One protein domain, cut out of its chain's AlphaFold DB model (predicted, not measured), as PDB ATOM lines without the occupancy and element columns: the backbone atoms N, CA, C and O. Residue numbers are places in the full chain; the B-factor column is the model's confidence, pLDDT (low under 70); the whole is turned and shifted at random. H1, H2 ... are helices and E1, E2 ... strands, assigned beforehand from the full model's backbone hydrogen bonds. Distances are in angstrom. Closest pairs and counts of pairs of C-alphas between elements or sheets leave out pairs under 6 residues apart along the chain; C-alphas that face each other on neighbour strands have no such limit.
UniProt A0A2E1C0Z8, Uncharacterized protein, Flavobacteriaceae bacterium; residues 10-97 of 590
ATOM      1  N   GLN A  10     -38.443 -19.539 -40.056       88.00
ATOM      2  CA  GLN A  10     -39.853 -19.254 -40.325       88.00
ATOM      3  C   GLN A  10     -40.712 -19.419 -39.064       88.00
ATOM      4  O   GLN A  10     -41.473 -18.521 -38.705       88.00
ATOM      5  N   TRP A  11     -40.541 -20.533 -38.345       89.62
ATOM      6  CA  TRP A  11     -41.280 -20.789 -37.113       89.62
ATOM      7  C   TRP A  11     -40.964 -19.747 -36.039       89.62
ATOM      8  O   TRP A  11     -41.876 -19.288 -35.347       89.62
ATOM      9  N   PHE A  12     -39.690 -19.352 -35.895       92.12
ATOM     10  CA  PHE A  12     -39.300 -18.281 -34.975       92.12
ATOM     11  C   PHE A  12     -40.026 -16.984 -35.314       92.12
ATOM     12  O   PHE A  12     -40.663 -16.406 -34.431       92.12
ATOM     13  N   THR A  13     -39.984 -16.572 -36.582       93.00
ATOM     14  CA  THR A  13     -40.617 -15.345 -37.069       93.00
ATOM     15  C   THR A  13     -42.119 -15.331 -36.782       93.00
ATOM     16  O   THR A  13     -42.624 -14.396 -36.155       93.00
ATOM     17  N   GLU A  14     -42.841 -16.375 -37.190       91.06
ATOM     18  CA  GLU A  14     -44.296 -16.456 -37.038       91.06
ATOM     19  C   GLU A  14     -44.727 -16.583 -35.577       91.06
ATOM     20  O   GLU A  14     -45.632 -15.878 -35.125       91.06
ATOM     21  N   SER A  15     -44.050 -17.434 -34.802       92.19
ATOM     22  CA  SER A  15     -44.389 -17.645 -33.392       92.19
ATOM     23  C   SER A  15     -44.164 -16.383 -32.574       92.19
ATOM     24  O   SER A  15     -45.020 -16.009 -31.772       92.19
ATOM     25  N   ILE A  16     -43.031 -15.701 -32.777       95.31
ATOM     26  CA  ILE A  16     -42.731 -14.444 -32.084       95.31
ATOM     27  C   ILE A  16     -43.754 -13.378 -32.459       95.31
ATOM     28  O   ILE A  16     -44.287 -12.736 -31.556       95.31
ATOM     29  N   LYS A  17     -44.105 -13.252 -33.745       94.81
ATOM     30  CA  LYS A  17     -45.153 -12.329 -34.193       94.81
ATOM     31  C   LYS A  17     -46.477 -12.589 -33.469       94.81
ATOM     32  O   LYS A  17     -47.030 -11.673 -32.863       94.81
ATOM     33  N   VAL A  18     -46.939 -13.840 -33.432       94.94
ATOM     34  CA  VAL A  18     -48.171 -14.224 -32.721       94.94
ATOM     35  C   VAL A  18     -48.070 -13.926 -31.223       94.94
ATOM     36  O   VAL A  18     -49.026 -13.420 -30.626       94.94
ATOM     37  N   PHE A  19     -46.935 -14.221 -30.585       95.50
ATOM     38  CA  PHE A  19     -46.739 -13.928 -29.165       95.50
ATOM     39  C   PHE A  19     -46.815 -12.425 -28.890       95.50
ATOM     40  O   PHE A  19     -47.526 -12.013 -27.973       95.50
ATOM     41  N   GLU A  20     -46.133 -11.608 -29.688       95.25
ATOM     42  CA  GLU A  20     -46.099 -10.154 -29.532       95.25
ATOM     43  C   GLU A  20     -47.470  -9.515 -29.789       95.25
ATOM     44  O   GLU A  20     -47.931  -8.729 -28.958       95.25
ATOM     45  N   GLU A  21     -48.183  -9.928 -30.842       96.19
ATOM     46  CA  GLU A  21     -49.552  -9.476 -31.142       96.19
ATOM     47  C   GLU A  21     -50.536  -9.781 -29.997       96.19
ATOM     48  O   GLU A  21     -51.466  -9.015 -29.732       96.19
ATOM     49  N   ASN A  22     -50.297 -10.867 -29.256       96.69
ATOM     50  CA  ASN A  22     -51.110 -11.279 -28.112       96.69
ATOM     51  C   ASN A  22     -50.557 -10.812 -26.752       96.69
ATOM     52  O   ASN A  22     -51.086 -11.199 -25.708       96.69
ATOM     53  N   ASN A  23     -49.529  -9.955 -26.730       96.38
ATOM     54  CA  ASN A  23     -48.859  -9.474 -25.513       96.38
ATOM     55  C   ASN A  23     -48.317 -10.607 -24.613       96.38
ATOM     56  O   ASN A  23     -48.333 -10.519 -23.380       96.38
ATOM     57  N   ILE A  24     -47.839 -11.686 -25.224       96.81
ATOM     58  CA  ILE A  24     -47.238 -12.840 -24.560       96.81
ATOM     59  C   ILE A  24     -45.713 -12.695 -24.612       96.81
ATOM     60  O   ILE A  24     -45.111 -12.686 -25.677       96.81
ATOM     61  N   GLY A  25     -45.060 -12.644 -23.448       94.81
ATOM     62  CA  GLY A  25     -43.596 -12.702 -23.380       94.81
ATOM     63  C   GLY A  25     -43.047 -14.067 -23.812       94.81
ATOM     64  O   GLY A  25     -43.708 -15.098 -23.632       94.81
ATOM     65  N   TRP A  26     -41.827 -14.085 -24.343       94.06
ATOM     66  CA  TRP A  26     -41.166 -15.278 -24.869       94.06
ATOM     67  C   TRP A  26     -39.720 -15.411 -24.370       94.06
ATOM     68  O   TRP A  26     -39.083 -14.421 -24.010       94.06
ATOM     69  N   ALA A  27     -39.209 -16.644 -24.324       92.69
ATOM     70  CA  ALA A  27     -37.837 -16.957 -23.930       92.69
ATOM     71  C   ALA A  27     -37.297 -18.125 -24.768       92.69
ATOM     72  O   ALA A  27     -37.895 -19.202 -24.782       92.69
ATOM     73  N   PHE A  28     -36.166 -17.904 -25.444       90.38
ATOM     74  CA  PHE A  28     -35.556 -18.882 -26.344       90.38
ATOM     75  C   PHE A  28     -34.218 -19.424 -25.838       90.38
ATOM     76  O   PHE A  28     -33.411 -18.698 -25.248       90.38
ATOM     77  N   TRP A  29     -33.985 -20.702 -26.122       88.69
ATOM     78  CA  TRP A  29     -32.733 -21.429 -25.924       88.69
ATOM     79  C   TRP A  29     -32.479 -22.340 -27.139       88.69
ATOM     80  O   TRP A  29     -33.398 -22.595 -27.902       88.69
ATOM     81  N   PRO A  30     -31.268 -22.871 -27.331       88.69
ATOM     82  CA  PRO A  30     -30.008 -22.388 -26.784       88.69
ATOM     83  C   PRO A  30     -29.461 -21.191 -27.580       88.69
ATOM     84  O   PRO A  30     -29.637 -21.082 -28.787       88.69
ATOM     85  N   TRP A  31     -28.713 -20.308 -26.910       88.75
ATOM     86  CA  TRP A  31     -27.995 -19.204 -27.574       88.75
ATOM     87  C   TRP A  31     -26.733 -19.662 -28.312       88.75
ATOM     88  O   TRP A  31     -26.256 -18.976 -29.211       88.75
ATOM     89  N   LYS A  32     -26.168 -20.798 -27.892       91.88
ATOM     90  CA  LYS A  32     -24.932 -21.378 -28.410       91.88
ATOM     91  C   LYS A  32     -25.029 -22.900 -28.361       91.88
ATOM     92  O   LYS A  32     -25.323 -23.428 -27.285       91.88
ATOM     93  N   LYS A  33     -24.774 -23.595 -29.471       91.44
ATOM     94  CA  LYS A  33     -24.895 -25.062 -29.547       91.44
ATOM     95  C   LYS A  33     -23.858 -25.677 -30.495       91.44
ATOM     96  O   LYS A  33     -23.524 -25.083 -31.512       91.44
ATOM     97  N   LEU A  34     -23.365 -26.861 -30.131       91.81
ATOM     98  CA  LEU A  34     -22.446 -27.669 -30.939       91.81
ATOM     99  C   LEU A  34     -23.102 -28.030 -32.279       91.81
ATOM    100  O   LEU A  34     -24.217 -28.553 -32.261       91.81
ATOM    101  N   GLU A  35     -22.428 -27.730 -33.393       88.81
ATOM    102  CA  GLU A  35     -22.805 -28.136 -34.763       88.81
ATOM    103  C   GLU A  35     -24.277 -27.865 -35.134       88.81
ATOM    104  O   GLU A  35     -24.921 -28.627 -35.850       88.81
ATOM    105  N   SER A  36     -24.843 -26.772 -34.619       89.38
ATOM    106  CA  SER A  36     -26.254 -26.430 -34.817       89.38
ATOM    107  C   SER A  36     -26.417 -25.291 -35.806       89.38
ATOM    108  O   SER A  36     -25.695 -24.303 -35.712       89.38
ATOM    109  N   ILE A  37     -27.444 -25.362 -36.654       89.44
ATOM    110  CA  ILE A  37     -27.885 -24.234 -37.490       89.44
ATOM    111  C   ILE A  37     -28.920 -23.343 -36.787       89.44
ATOM    112  O   ILE A  37     -28.973 -22.147 -37.019       89.44
ATOM    113  N   SER A  38     -29.682 -23.892 -35.839       90.44
ATOM    114  CA  SER A  38     -30.847 -23.231 -35.228       90.44
ATOM    115  C   SER A  38     -30.559 -22.334 -34.017       90.44
ATOM    116  O   SER A  38     -31.482 -21.916 -33.319       90.44
ATOM    117  N   ALA A  39     -29.287 -22.043 -33.734       92.44
ATOM    118  CA  ALA A  39     -28.869 -21.228 -32.592       92.44
ATOM    119  C   ALA A  39     -28.082 -19.997 -33.067       92.44
ATOM    120  O   ALA A  39     -27.300 -20.121 -34.003       92.44
ATOM    121  N   PRO A  40     -28.173 -18.828 -32.405       94.00
ATOM    122  CA  PRO A  40     -27.399 -17.644 -32.797       94.00
ATOM    123  C   PRO A  40     -25.883 -17.875 -32.892       94.00
ATOM    124  O   PRO A  40     -25.215 -17.240 -33.705       94.00
ATOM    125  N   PHE A  41     -25.332 -18.783 -32.083       94.69
ATOM    126  CA  PHE A  41     -23.931 -19.183 -32.145       94.69
ATOM    127  C   PHE A  41     -23.779 -20.697 -32.263       94.69
ATOM    128  O   PHE A  41     -24.487 -21.467 -31.605       94.69
ATOM    129  N   SER A  42     -22.796 -21.121 -33.045       94.62
ATOM    130  CA  SER A  42     -22.379 -22.516 -33.125       94.62
ATOM    131  C   SER A  42     -20.868 -22.660 -33.188       94.62
ATOM    132  O   SER A  42     -20.142 -21.718 -33.498       94.62
ATOM    133  N   PHE A  43     -20.394 -23.844 -32.832       94.19
ATOM    134  CA  PHE A  43     -18.988 -24.224 -32.856       94.19
ATOM    135  C   PHE A  43     -18.892 -25.680 -33.293       94.19
ATOM    136  O   PHE A  43     -19.848 -26.442 -33.104       94.19
ATOM    137  N   ASP A  44     -17.763 -26.031 -33.896       91.81
ATOM    138  CA  ASP A  44     -17.527 -27.364 -34.436       91.81
ATOM    139  C   ASP A  44     -17.164 -28.349 -33.320       91.81
ATOM    140  O   ASP A  44     -16.707 -27.964 -32.235       91.81
ATOM    141  N   SER A  45     -17.384 -29.635 -33.581       93.69
ATOM    142  CA  SER A  45     -16.819 -30.691 -32.750       93.69
ATOM    143  C   SER A  45     -15.325 -30.886 -33.036       93.69
ATOM    144  O   SER A  45     -14.737 -30.281 -33.932       93.69
ATOM    145  N   ASN A  46     -14.692 -31.776 -32.272       94.94
ATOM    146  CA  ASN A  46     -13.340 -32.242 -32.543       94.94
ATOM    147  C   ASN A  46     -13.256 -33.769 -32.455       94.94
ATOM    148  O   ASN A  46     -13.949 -34.417 -31.669       94.94
ATOM    149  N   LEU A  47     -12.314 -34.344 -33.208       95.88
ATOM    150  CA  LEU A  47     -12.153 -35.795 -33.341       95.88
ATOM    151  C   LEU A  47     -11.965 -36.515 -31.992       95.88
ATOM    152  O   LEU A  47     -12.377 -37.664 -31.826       95.88
ATOM    153  N   ASN A  48     -11.306 -35.876 -31.023       96.75
ATOM    154  CA  ASN A  48     -11.084 -36.463 -29.703       96.75
ATOM    155  C   ASN A  48     -12.385 -36.541 -28.892       96.75
ATOM    156  O   ASN A  48     -12.640 -37.561 -28.244       96.75
ATOM    157  N   TYR A  49     -13.202 -35.490 -28.945       96.19
ATOM    158  CA  TYR A  49     -14.529 -35.462 -28.347       96.19
ATOM    159  C   TYR A  49     -15.477 -36.447 -29.043       96.19
ATOM    160  O   TYR A  49     -16.129 -37.234 -28.358       96.19
ATOM    161  N   ASP A  50     -15.476 -36.507 -30.376       95.62
ATOM    162  CA  ASP A  50     -16.305 -37.454 -31.134       95.62
ATOM    163  C   ASP A  50     -15.982 -38.904 -30.772       95.62
ATOM    164  O   ASP A  50     -16.876 -39.706 -30.505       95.62
ATOM    165  N   ASN A  51     -14.695 -39.248 -30.664       95.62
ATOM    166  CA  ASN A  51     -14.273 -40.574 -30.209       95.62
ATOM    167  C   ASN A  51     -14.750 -40.887 -28.782       95.62
ATOM    168  O   ASN A  51     -15.070 -42.038 -28.479       95.62
ATOM    169  N   LEU A  52     -14.805 -39.887 -27.895       96.06
ATOM    170  CA  LEU A  52     -15.336 -40.046 -26.541       96.06
ATOM    171  C   LEU A  52     -16.856 -40.281 -26.550       96.06
ATOM    172  O   LEU A  52     -17.335 -41.163 -25.838       96.06
ATOM    173  N   VAL A  53     -17.603 -39.541 -27.375       95.38
ATOM    174  CA  VAL A  53     -19.051 -39.736 -27.565       95.38
ATOM    175  C   VAL A  53     -19.340 -41.124 -28.138       95.38
ATOM    176  O   VAL A  53     -20.172 -41.846 -27.592       95.38
ATOM    177  N   ASN A  54     -18.611 -41.534 -29.177       96.12
ATOM    178  CA  ASN A  54     -18.768 -42.844 -29.812       96.12
ATOM    179  C   ASN A  54     -18.405 -43.988 -28.854       96.12
ATOM    180  O   ASN A  54     -19.035 -45.044 -28.878       96.12
ATOM    181  N   TYR A  55     -17.436 -43.783 -27.954       96.62
ATOM    182  CA  TYR A  55     -17.153 -44.741 -26.885       96.62
ATOM    183  C   TYR A  55     -18.342 -44.892 -25.926       96.62
ATOM    184  O   TYR A  55     -18.702 -46.016 -25.589       96.62
ATOM    185  N   PHE A  56     -18.997 -43.797 -25.521       96.12
ATOM    186  CA  PHE A  56     -20.207 -43.872 -24.686       96.12
ATOM    187  C   PHE A  56     -21.410 -44.509 -25.393       96.12
ATOM    188  O   PHE A  56     -22.349 -44.928 -24.717       96.12
ATOM    189  N   ARG A  57     -21.385 -44.594 -26.728       96.31
ATOM    190  CA  ARG A  57     -22.368 -45.313 -27.552       96.31
ATOM    191  C   ARG A  57     -21.991 -46.774 -27.825       96.31
ATOM    192  O   ARG A  57     -22.698 -47.444 -28.567       96.31
ATOM    193  N   ASP A  58     -20.898 -47.267 -27.238       96.19
ATOM    194  CA  ASP A  58     -20.342 -48.605 -27.478       96.19
ATOM    195  C   ASP A  58     -19.925 -48.866 -28.949       96.19
ATOM    196  O   ASP A  58     -19.829 -50.015 -29.386       96.19
ATOM    197  N   GLU A  59     -19.639 -47.814 -29.726       95.94
ATOM    198  CA  GLU A  59     -19.286 -47.908 -31.154       95.94
ATOM    199  C   GLU A  59     -17.771 -48.063 -31.393       95.94
ATOM    200  O   GLU A  59     -17.343 -48.635 -32.398       95.94
ATOM    201  N   VAL A  60     -16.941 -47.578 -30.464       95.56
ATOM    202  CA  VAL A  60     -15.468 -47.633 -30.535       95.56
ATOM    203  C   VAL A  60     -14.855 -48.032 -29.190       95.56
ATOM    204  O   VAL A  60     -15.500 -47.971 -28.146       95.56
ATOM    205  N   SER A  61     -13.582 -48.448 -29.183       95.75
ATOM    206  CA  SER A  61     -12.874 -48.735 -27.928       95.75
ATOM    207  C   SER A  61     -12.576 -47.463 -27.137       95.75
ATOM    208  O   SER A  61     -12.370 -46.405 -27.727       95.75
ATOM    209  N   ALA A  62     -12.446 -47.599 -25.814       96.06
ATOM    210  CA  ALA A  62     -12.158 -46.484 -24.916       96.06
ATOM    211  C   ALA A  62     -10.952 -45.646 -25.391       96.06
ATOM    212  O   ALA A  62      -9.870 -46.215 -25.592       96.06
ATOM    213  N   PRO A  63     -11.101 -44.314 -25.542       95.94
ATOM    214  CA  PRO A  63      -9.978 -43.443 -25.852       95.94
ATOM    215  C   PRO A  63      -8.998 -43.382 -24.674       95.94
ATOM    216  O   PRO A  63      -9.314 -43.743 -23.536       95.94
ATOM    217  N   SER A  64      -7.783 -42.894 -24.930       97.62
ATOM    218  CA  SER A  64      -6.846 -42.619 -23.840       97.62
ATOM    219  C   SER A  64      -7.378 -41.492 -22.946       97.62
ATOM    220  O   SER A  64      -8.061 -40.587 -23.428       97.62
ATOM    221  N   ILE A  65      -7.027 -41.508 -21.654       97.25
ATOM    222  CA  ILE A  65      -7.397 -40.425 -20.722       97.25
ATOM    223  C   ILE A  65      -6.932 -39.068 -21.266       97.25
ATOM    224  O   ILE A  65      -7.677 -38.099 -21.190       97.25
ATOM    225  N   GLN A  66      -5.727 -39.013 -21.844       97.62
ATOM    226  CA  GLN A  66      -5.181 -37.782 -22.412       97.62
ATOM    227  C   GLN A  66      -6.029 -37.286 -23.588       97.62
ATOM    228  O   GLN A  66      -6.442 -36.137 -23.572       97.62
ATOM    229  N   SER A  67      -6.368 -38.160 -24.540       96.88
ATOM    230  CA  SER A  67      -7.216 -37.805 -25.688       96.88
ATOM    231  C   SER A  67      -8.590 -37.297 -25.249       96.88
ATOM    232  O   SER A  67      -9.068 -36.303 -25.777       96.88
ATOM    233  N   ALA A  68      -9.210 -37.941 -24.255       97.00
ATOM    234  CA  ALA A  68     -10.497 -37.495 -23.726       97.00
ATOM    235  C   ALA A  68     -10.406 -36.106 -23.067       97.00
ATOM    236  O   ALA A  68     -11.286 -35.273 -23.268       97.00
ATOM    237  N   VAL A  69      -9.343 -35.846 -22.296       97.88
ATOM    238  CA  VAL A  69      -9.104 -34.528 -21.683       97.88
ATOM    239  C   VAL A  69      -8.833 -33.473 -22.752       97.88
ATOM    240  O   VAL A  69      -9.431 -32.405 -22.687       97.88
ATOM    241  N   ASP A  70      -7.984 -33.775 -23.736       97.69
ATOM    242  CA  ASP A  70      -7.646 -32.851 -24.820       97.69
ATOM    243  C   ASP A  70      -8.900 -32.463 -25.611       97.69
ATOM    244  O   ASP A  70      -9.158 -31.276 -25.771       97.69
ATOM    245  N   GLY A  71      -9.738 -33.435 -25.994       97.00
ATOM    246  CA  GLY A  71     -10.974 -33.158 -26.732       97.00
ATOM    247  C   GLY A  71     -11.988 -32.322 -25.952       97.00
ATOM    248  O   GLY A  71     -12.607 -31.426 -26.517       97.00
ATOM    249  N   LEU A  72     -12.143 -32.558 -24.643       96.75
ATOM    250  CA  LEU A  72     -13.031 -31.747 -23.799       96.75
ATOM    251  C   LEU A  72     -12.501 -30.323 -23.582       96.75
ATOM    252  O   LEU A  72     -13.293 -29.385 -23.496       96.75
ATOM    253  N   MET A  73     -11.182 -30.155 -23.459       97.88
ATOM    254  CA  MET A  73     -10.564 -28.841 -23.267       97.88
ATOM    255  C   MET A  73     -10.549 -28.019 -24.555       97.88
ATOM    256  O   MET A  73     -10.789 -26.817 -24.492       97.88
ATOM    257  N   GLU A  74     -10.314 -28.659 -25.700       97.00
ATOM    258  CA  GLU A  74     -10.472 -28.055 -27.027       97.00
ATOM    259  C   GLU A  74     -11.920 -27.596 -27.227       97.00
ATOM    260  O   GLU A  74     -12.153 -26.413 -27.442       97.00
ATOM    261  N   LEU A  75     -12.902 -28.464 -26.950       95.81
ATOM    262  CA  LEU A  75     -14.322 -28.103 -27.021       95.81
ATOM    263  C   LEU A  75     -14.683 -26.912 -26.113       95.81
ATOM    264  O   LEU A  75     -15.505 -26.068 -26.469       95.81
ATOM    265  N   ALA A  76     -14.086 -26.832 -24.919       95.62
ATOM    266  CA  ALA A  76     -14.292 -25.705 -24.015       95.62
ATOM    267  C   ALA A  76     -13.738 -24.391 -24.595       95.62
ATOM    268  O   ALA A  76     -14.421 -23.367 -24.498       95.62
ATOM    269  N   GLU A  77     -12.555 -24.427 -25.216       96.19
ATOM    270  CA  GLU A  77     -11.946 -23.281 -25.900       96.19
ATOM    271  C   GLU A  77     -12.758 -22.868 -27.136       96.19
ATOM    272  O   GLU A  77     -13.079 -21.689 -27.293       96.19
ATOM    273  N   ASP A  78     -13.184 -23.820 -27.965       94.56
ATOM    274  CA  ASP A  78     -14.008 -23.560 -29.154       94.56
ATOM    275  C   ASP A  78     -15.379 -22.985 -28.777       94.56
ATOM    276  O   ASP A  78     -15.952 -22.144 -29.474       94.56
ATOM    277  N   SER A  79     -15.886 -23.334 -27.590       93.62
ATOM    278  CA  SER A  79     -17.119 -22.755 -27.069       93.62
ATOM    279  C   SER A  79     -16.994 -21.263 -26.708       93.62
ATOM    280  O   SER A  79     -18.016 -20.623 -26.447       93.62
ATOM    281  N   HIS A  80     -15.806 -20.654 -26.665       95.00
ATOM    282  CA  HIS A  80     -15.690 -19.205 -26.471       95.00
ATOM    283  C   HIS A  80     -16.376 -18.452 -27.617       95.00
ATOM    284  O   HIS A  80     -16.095 -18.713 -28.778       95.00
ATOM    285  N   ILE A  81     -17.249 -17.478 -27.319       92.44
ATOM    286  CA  ILE A  81     -18.055 -16.770 -28.343       92.44
ATOM    287  C   ILE A  81     -17.188 -16.190 -29.475       92.44
ATOM    288  O   ILE A  81     -17.618 -16.187 -30.621       92.44
ATOM    289  N   SER A  82     -15.958 -15.757 -29.184       93.88
ATOM    290  CA  SER A  82     -15.002 -15.265 -30.190       93.88
ATOM    291  C   SER A  82     -14.564 -16.309 -31.223       93.88
ATOM    292  O   SER A  82     -14.091 -15.924 -32.286       93.88
ATOM    293  N   ASN A  83     -14.707 -17.593 -30.899       94.00
ATOM    294  CA  ASN A  83     -14.357 -18.744 -31.730       94.00
ATOM    295  C   ASN A  83     -15.603 -19.378 -32.381       94.00
ATOM    296  O   ASN A  83     -15.477 -20.312 -33.163       94.00
ATOM    297  N   ASN A  84     -16.807 -18.880 -32.071       94.56
ATOM    298  CA  ASN A  84     -18.052 -19.411 -32.619       94.56
ATOM    299  C   ASN A  84     -18.387 -18.778 -33.973       94.56
ATOM    300  O   ASN A  84     -18.163 -17.587 -34.206       94.56
ATOM    301  N   LYS A  85     -19.058 -19.553 -34.821       92.75
ATOM    302  CA  LYS A  85     -19.796 -19.053 -35.975       92.75
ATOM    303  C   LYS A  85     -21.040 -18.312 -35.484       92.75
ATOM    304  O   LYS A  85     -21.878 -18.881 -34.786       92.75
ATOM    305  N   TYR A  86     -21.170 -17.040 -35.856       94.12
ATOM    306  CA  TYR A  86     -22.390 -16.266 -35.627       94.12
ATOM    307  C   TYR A  86     -23.379 -16.477 -36.778       94.12
ATOM    308  O   TYR A  86     -23.058 -16.215 -37.938       94.12
ATOM    309  N   GLN A  87     -24.585 -16.922 -36.444       94.25
ATOM    310  CA  GLN A  87     -25.668 -17.227 -37.376       94.25
ATOM    311  C   GLN A  87     -26.651 -16.065 -37.375       94.25
ATOM    312  O   GLN A  87     -27.596 -15.979 -36.586       94.25
ATOM    313  N   LYS A  88     -26.334 -15.080 -38.218       94.50
ATOM    314  CA  LYS A  88     -27.078 -13.819 -38.292       94.50
ATOM    315  C   LYS A  88     -28.515 -14.005 -38.772       94.50
ATOM    316  O   LYS A  88     -29.357 -13.220 -38.367       94.50
ATOM    317  N   ASP A  89     -28.783 -15.029 -39.578       94.50
ATOM    318  CA  ASP A  89     -30.115 -15.404 -40.056       94.50
ATOM    319  C   ASP A  89     -31.049 -15.750 -38.893       94.50
ATOM    320  O   ASP A  89     -32.141 -15.195 -38.808       94.50
ATOM    321  N   VAL A  90     -30.576 -16.532 -37.917       94.81
ATOM    322  CA  VAL A  90     -31.357 -16.880 -36.717       94.81
ATOM    323  C   VAL A  90     -31.717 -15.630 -35.912       94.81
ATOM    324  O   VAL A  90     -32.854 -15.452 -35.483       94.81
ATOM    325  N   THR A  91     -30.758 -14.723 -35.717       94.56
ATOM    326  CA  THR A  91     -31.012 -13.484 -34.960       94.56
ATOM    327  C   THR A  91     -31.946 -12.538 -35.719       94.56
ATOM    328  O   THR A  91     -32.796 -11.884 -35.114       94.56
ATOM    329  N   ASP A  92     -31.803 -12.473 -37.041       96.25
ATOM    330  CA  ASP A  92     -32.643 -11.670 -37.921       96.25
ATOM    331  C   ASP A  92     -34.104 -12.147 -37.910       96.25
ATOM    332  O   ASP A  92     -35.012 -11.330 -37.721       96.25
ATOM    333  N   ALA A  93     -34.309 -13.465 -38.000       94.94
ATOM    334  CA  ALA A  93     -35.607 -14.131 -37.903       94.94
ATOM    335  C   ALA A  93     -36.311 -13.862 -36.568       94.94
ATOM    336  O   ALA A  93     -37.516 -13.646 -36.514       94.94
ATOM    337  N   MET A  94     -35.560 -13.809 -35.468       94.44
ATOM    338  CA  MET A  94     -36.152 -13.587 -34.150       94.44
ATOM    339  C   MET A  94     -36.493 -12.124 -33.852       94.44
ATOM    340  O   MET A  94     -37.396 -11.863 -33.061       94.44
ATOM    341  N   LEU A  95     -35.743 -11.164 -34.401       94.88
ATOM    342  CA  LEU A  95     -35.821  -9.766 -33.957       94.88
ATOM    343  C   LEU A  95     -36.404  -8.820 -35.002       94.88
ATOM    344  O   LEU A  95     -37.182  -7.932 -34.656       94.88
ATOM    345  N   ARG A  96     -36.006  -8.963 -36.268       96.69
ATOM    346  CA  ARG A  96     -36.394  -8.025 -37.326       96.69
ATOM    347  C   ARG A  96     -37.592  -8.538 -38.110       96.69
ATOM    348  O   ARG A  96     -38.567  -7.804 -38.266       96.69
ATOM    349  N   GLN A  97     -37.516  -9.778 -38.585       95.50
ATOM    350  CA  GLN A  97     -38.523 -10.372 -39.464       95.50
ATOM    351  C   GLN A  97     -39.951 -10.424 -38.888       95.50
ATOM    352  O   GLN A  97     -40.878 -10.228 -39.674       95.50
TER     353      GLN A  97
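Overview. This is residues 10 to 97 of the 590 residues of an uncharacterized protein of Flavobacteriaceae bacterium (UniProt A0A2E1C0Z8). An elongated model has a pair of helices at each end and a very small sheet of two strands, E1 and E2, between them: H1 and H4 lie side by side at one end, and H2 and H3 meet at a steep angle at the other. At the end with H1, residues 18 to 23 stick out, of which 18 to 21 belong to H1. The printed part has 88 residues with four named helices and two named strands, in the order H1, E1, E2, H2, H3, H4; the sheet's order is E1, E2, parallel, and the class is mostly helix. The whole is only just loose, close to extended, with a radius of gyration of the C-alphas of 17.7 A and spans of 54 by 28 by 18 A.

Along the chain. Strand E1 is residues 32 to 34, 7.2 A from first to last C-alpha, with C-alpha 32 at (-24.932, -21.378, -28.410). Strand E2 is residues 41 to 43, 7.1 A. Helix H3, the longest, is residues 65 to 78, 20.0 A. Helix H2 is residues 47 to 56, 14.3 A. Helix H1 is residues 10 to 21, 16.6 A, and begins with C-alpha 10 at (-39.853, -19.254, -40.325). Helix H4 is residues 88 to 95, 10.6 A, and ends with C-alpha 95 at (-35.821, -9.766, -33.957).

Arrangement. E1 and E2 are parallel neighbours at 27 degrees; C-alphas 32 and 41 face each other at 4.4 A, and N 33 and O 41 are within hydrogen-bond range at 3.0 A. Residues 41 to 42 of E2 also form a short antiparallel pairing with residues 85 to 86. The closest C-alphas of E2 and H3, those of Phe 43 and Asp 78, are 6.2 A apart. H2 and H3 touch, closest at the C-alphas of Asn 48 and Gly 71, 4.4 A, with a steep tilt of 61 degrees, opposite ways. H1 and H4 touch, closest at the C-alphas of Thr 13 and Ala 93, 5.2 A, with a shallow tilt of 21 degrees, the same way. Among the pairs that are apart are H1 and H3, H2 and H4, and H3 and H4. In H1, H2, H3 and H4 every O i to N i+4 pair is within hydrogen-bond range.

Size, cuts and confidence. The two C-alphas farthest apart, those of Glu 21 and Ser 64, are 54.5 A apart, while the first and last printed C-alphas, of Gln 10 and Gln 97, are 9.0 A apart. The printed part has no cut. The link from E2 to H2 is tight, the other links are short, and no link is long. The mean pLDDT of the printed part is 94.4, and no printed residue is under 70.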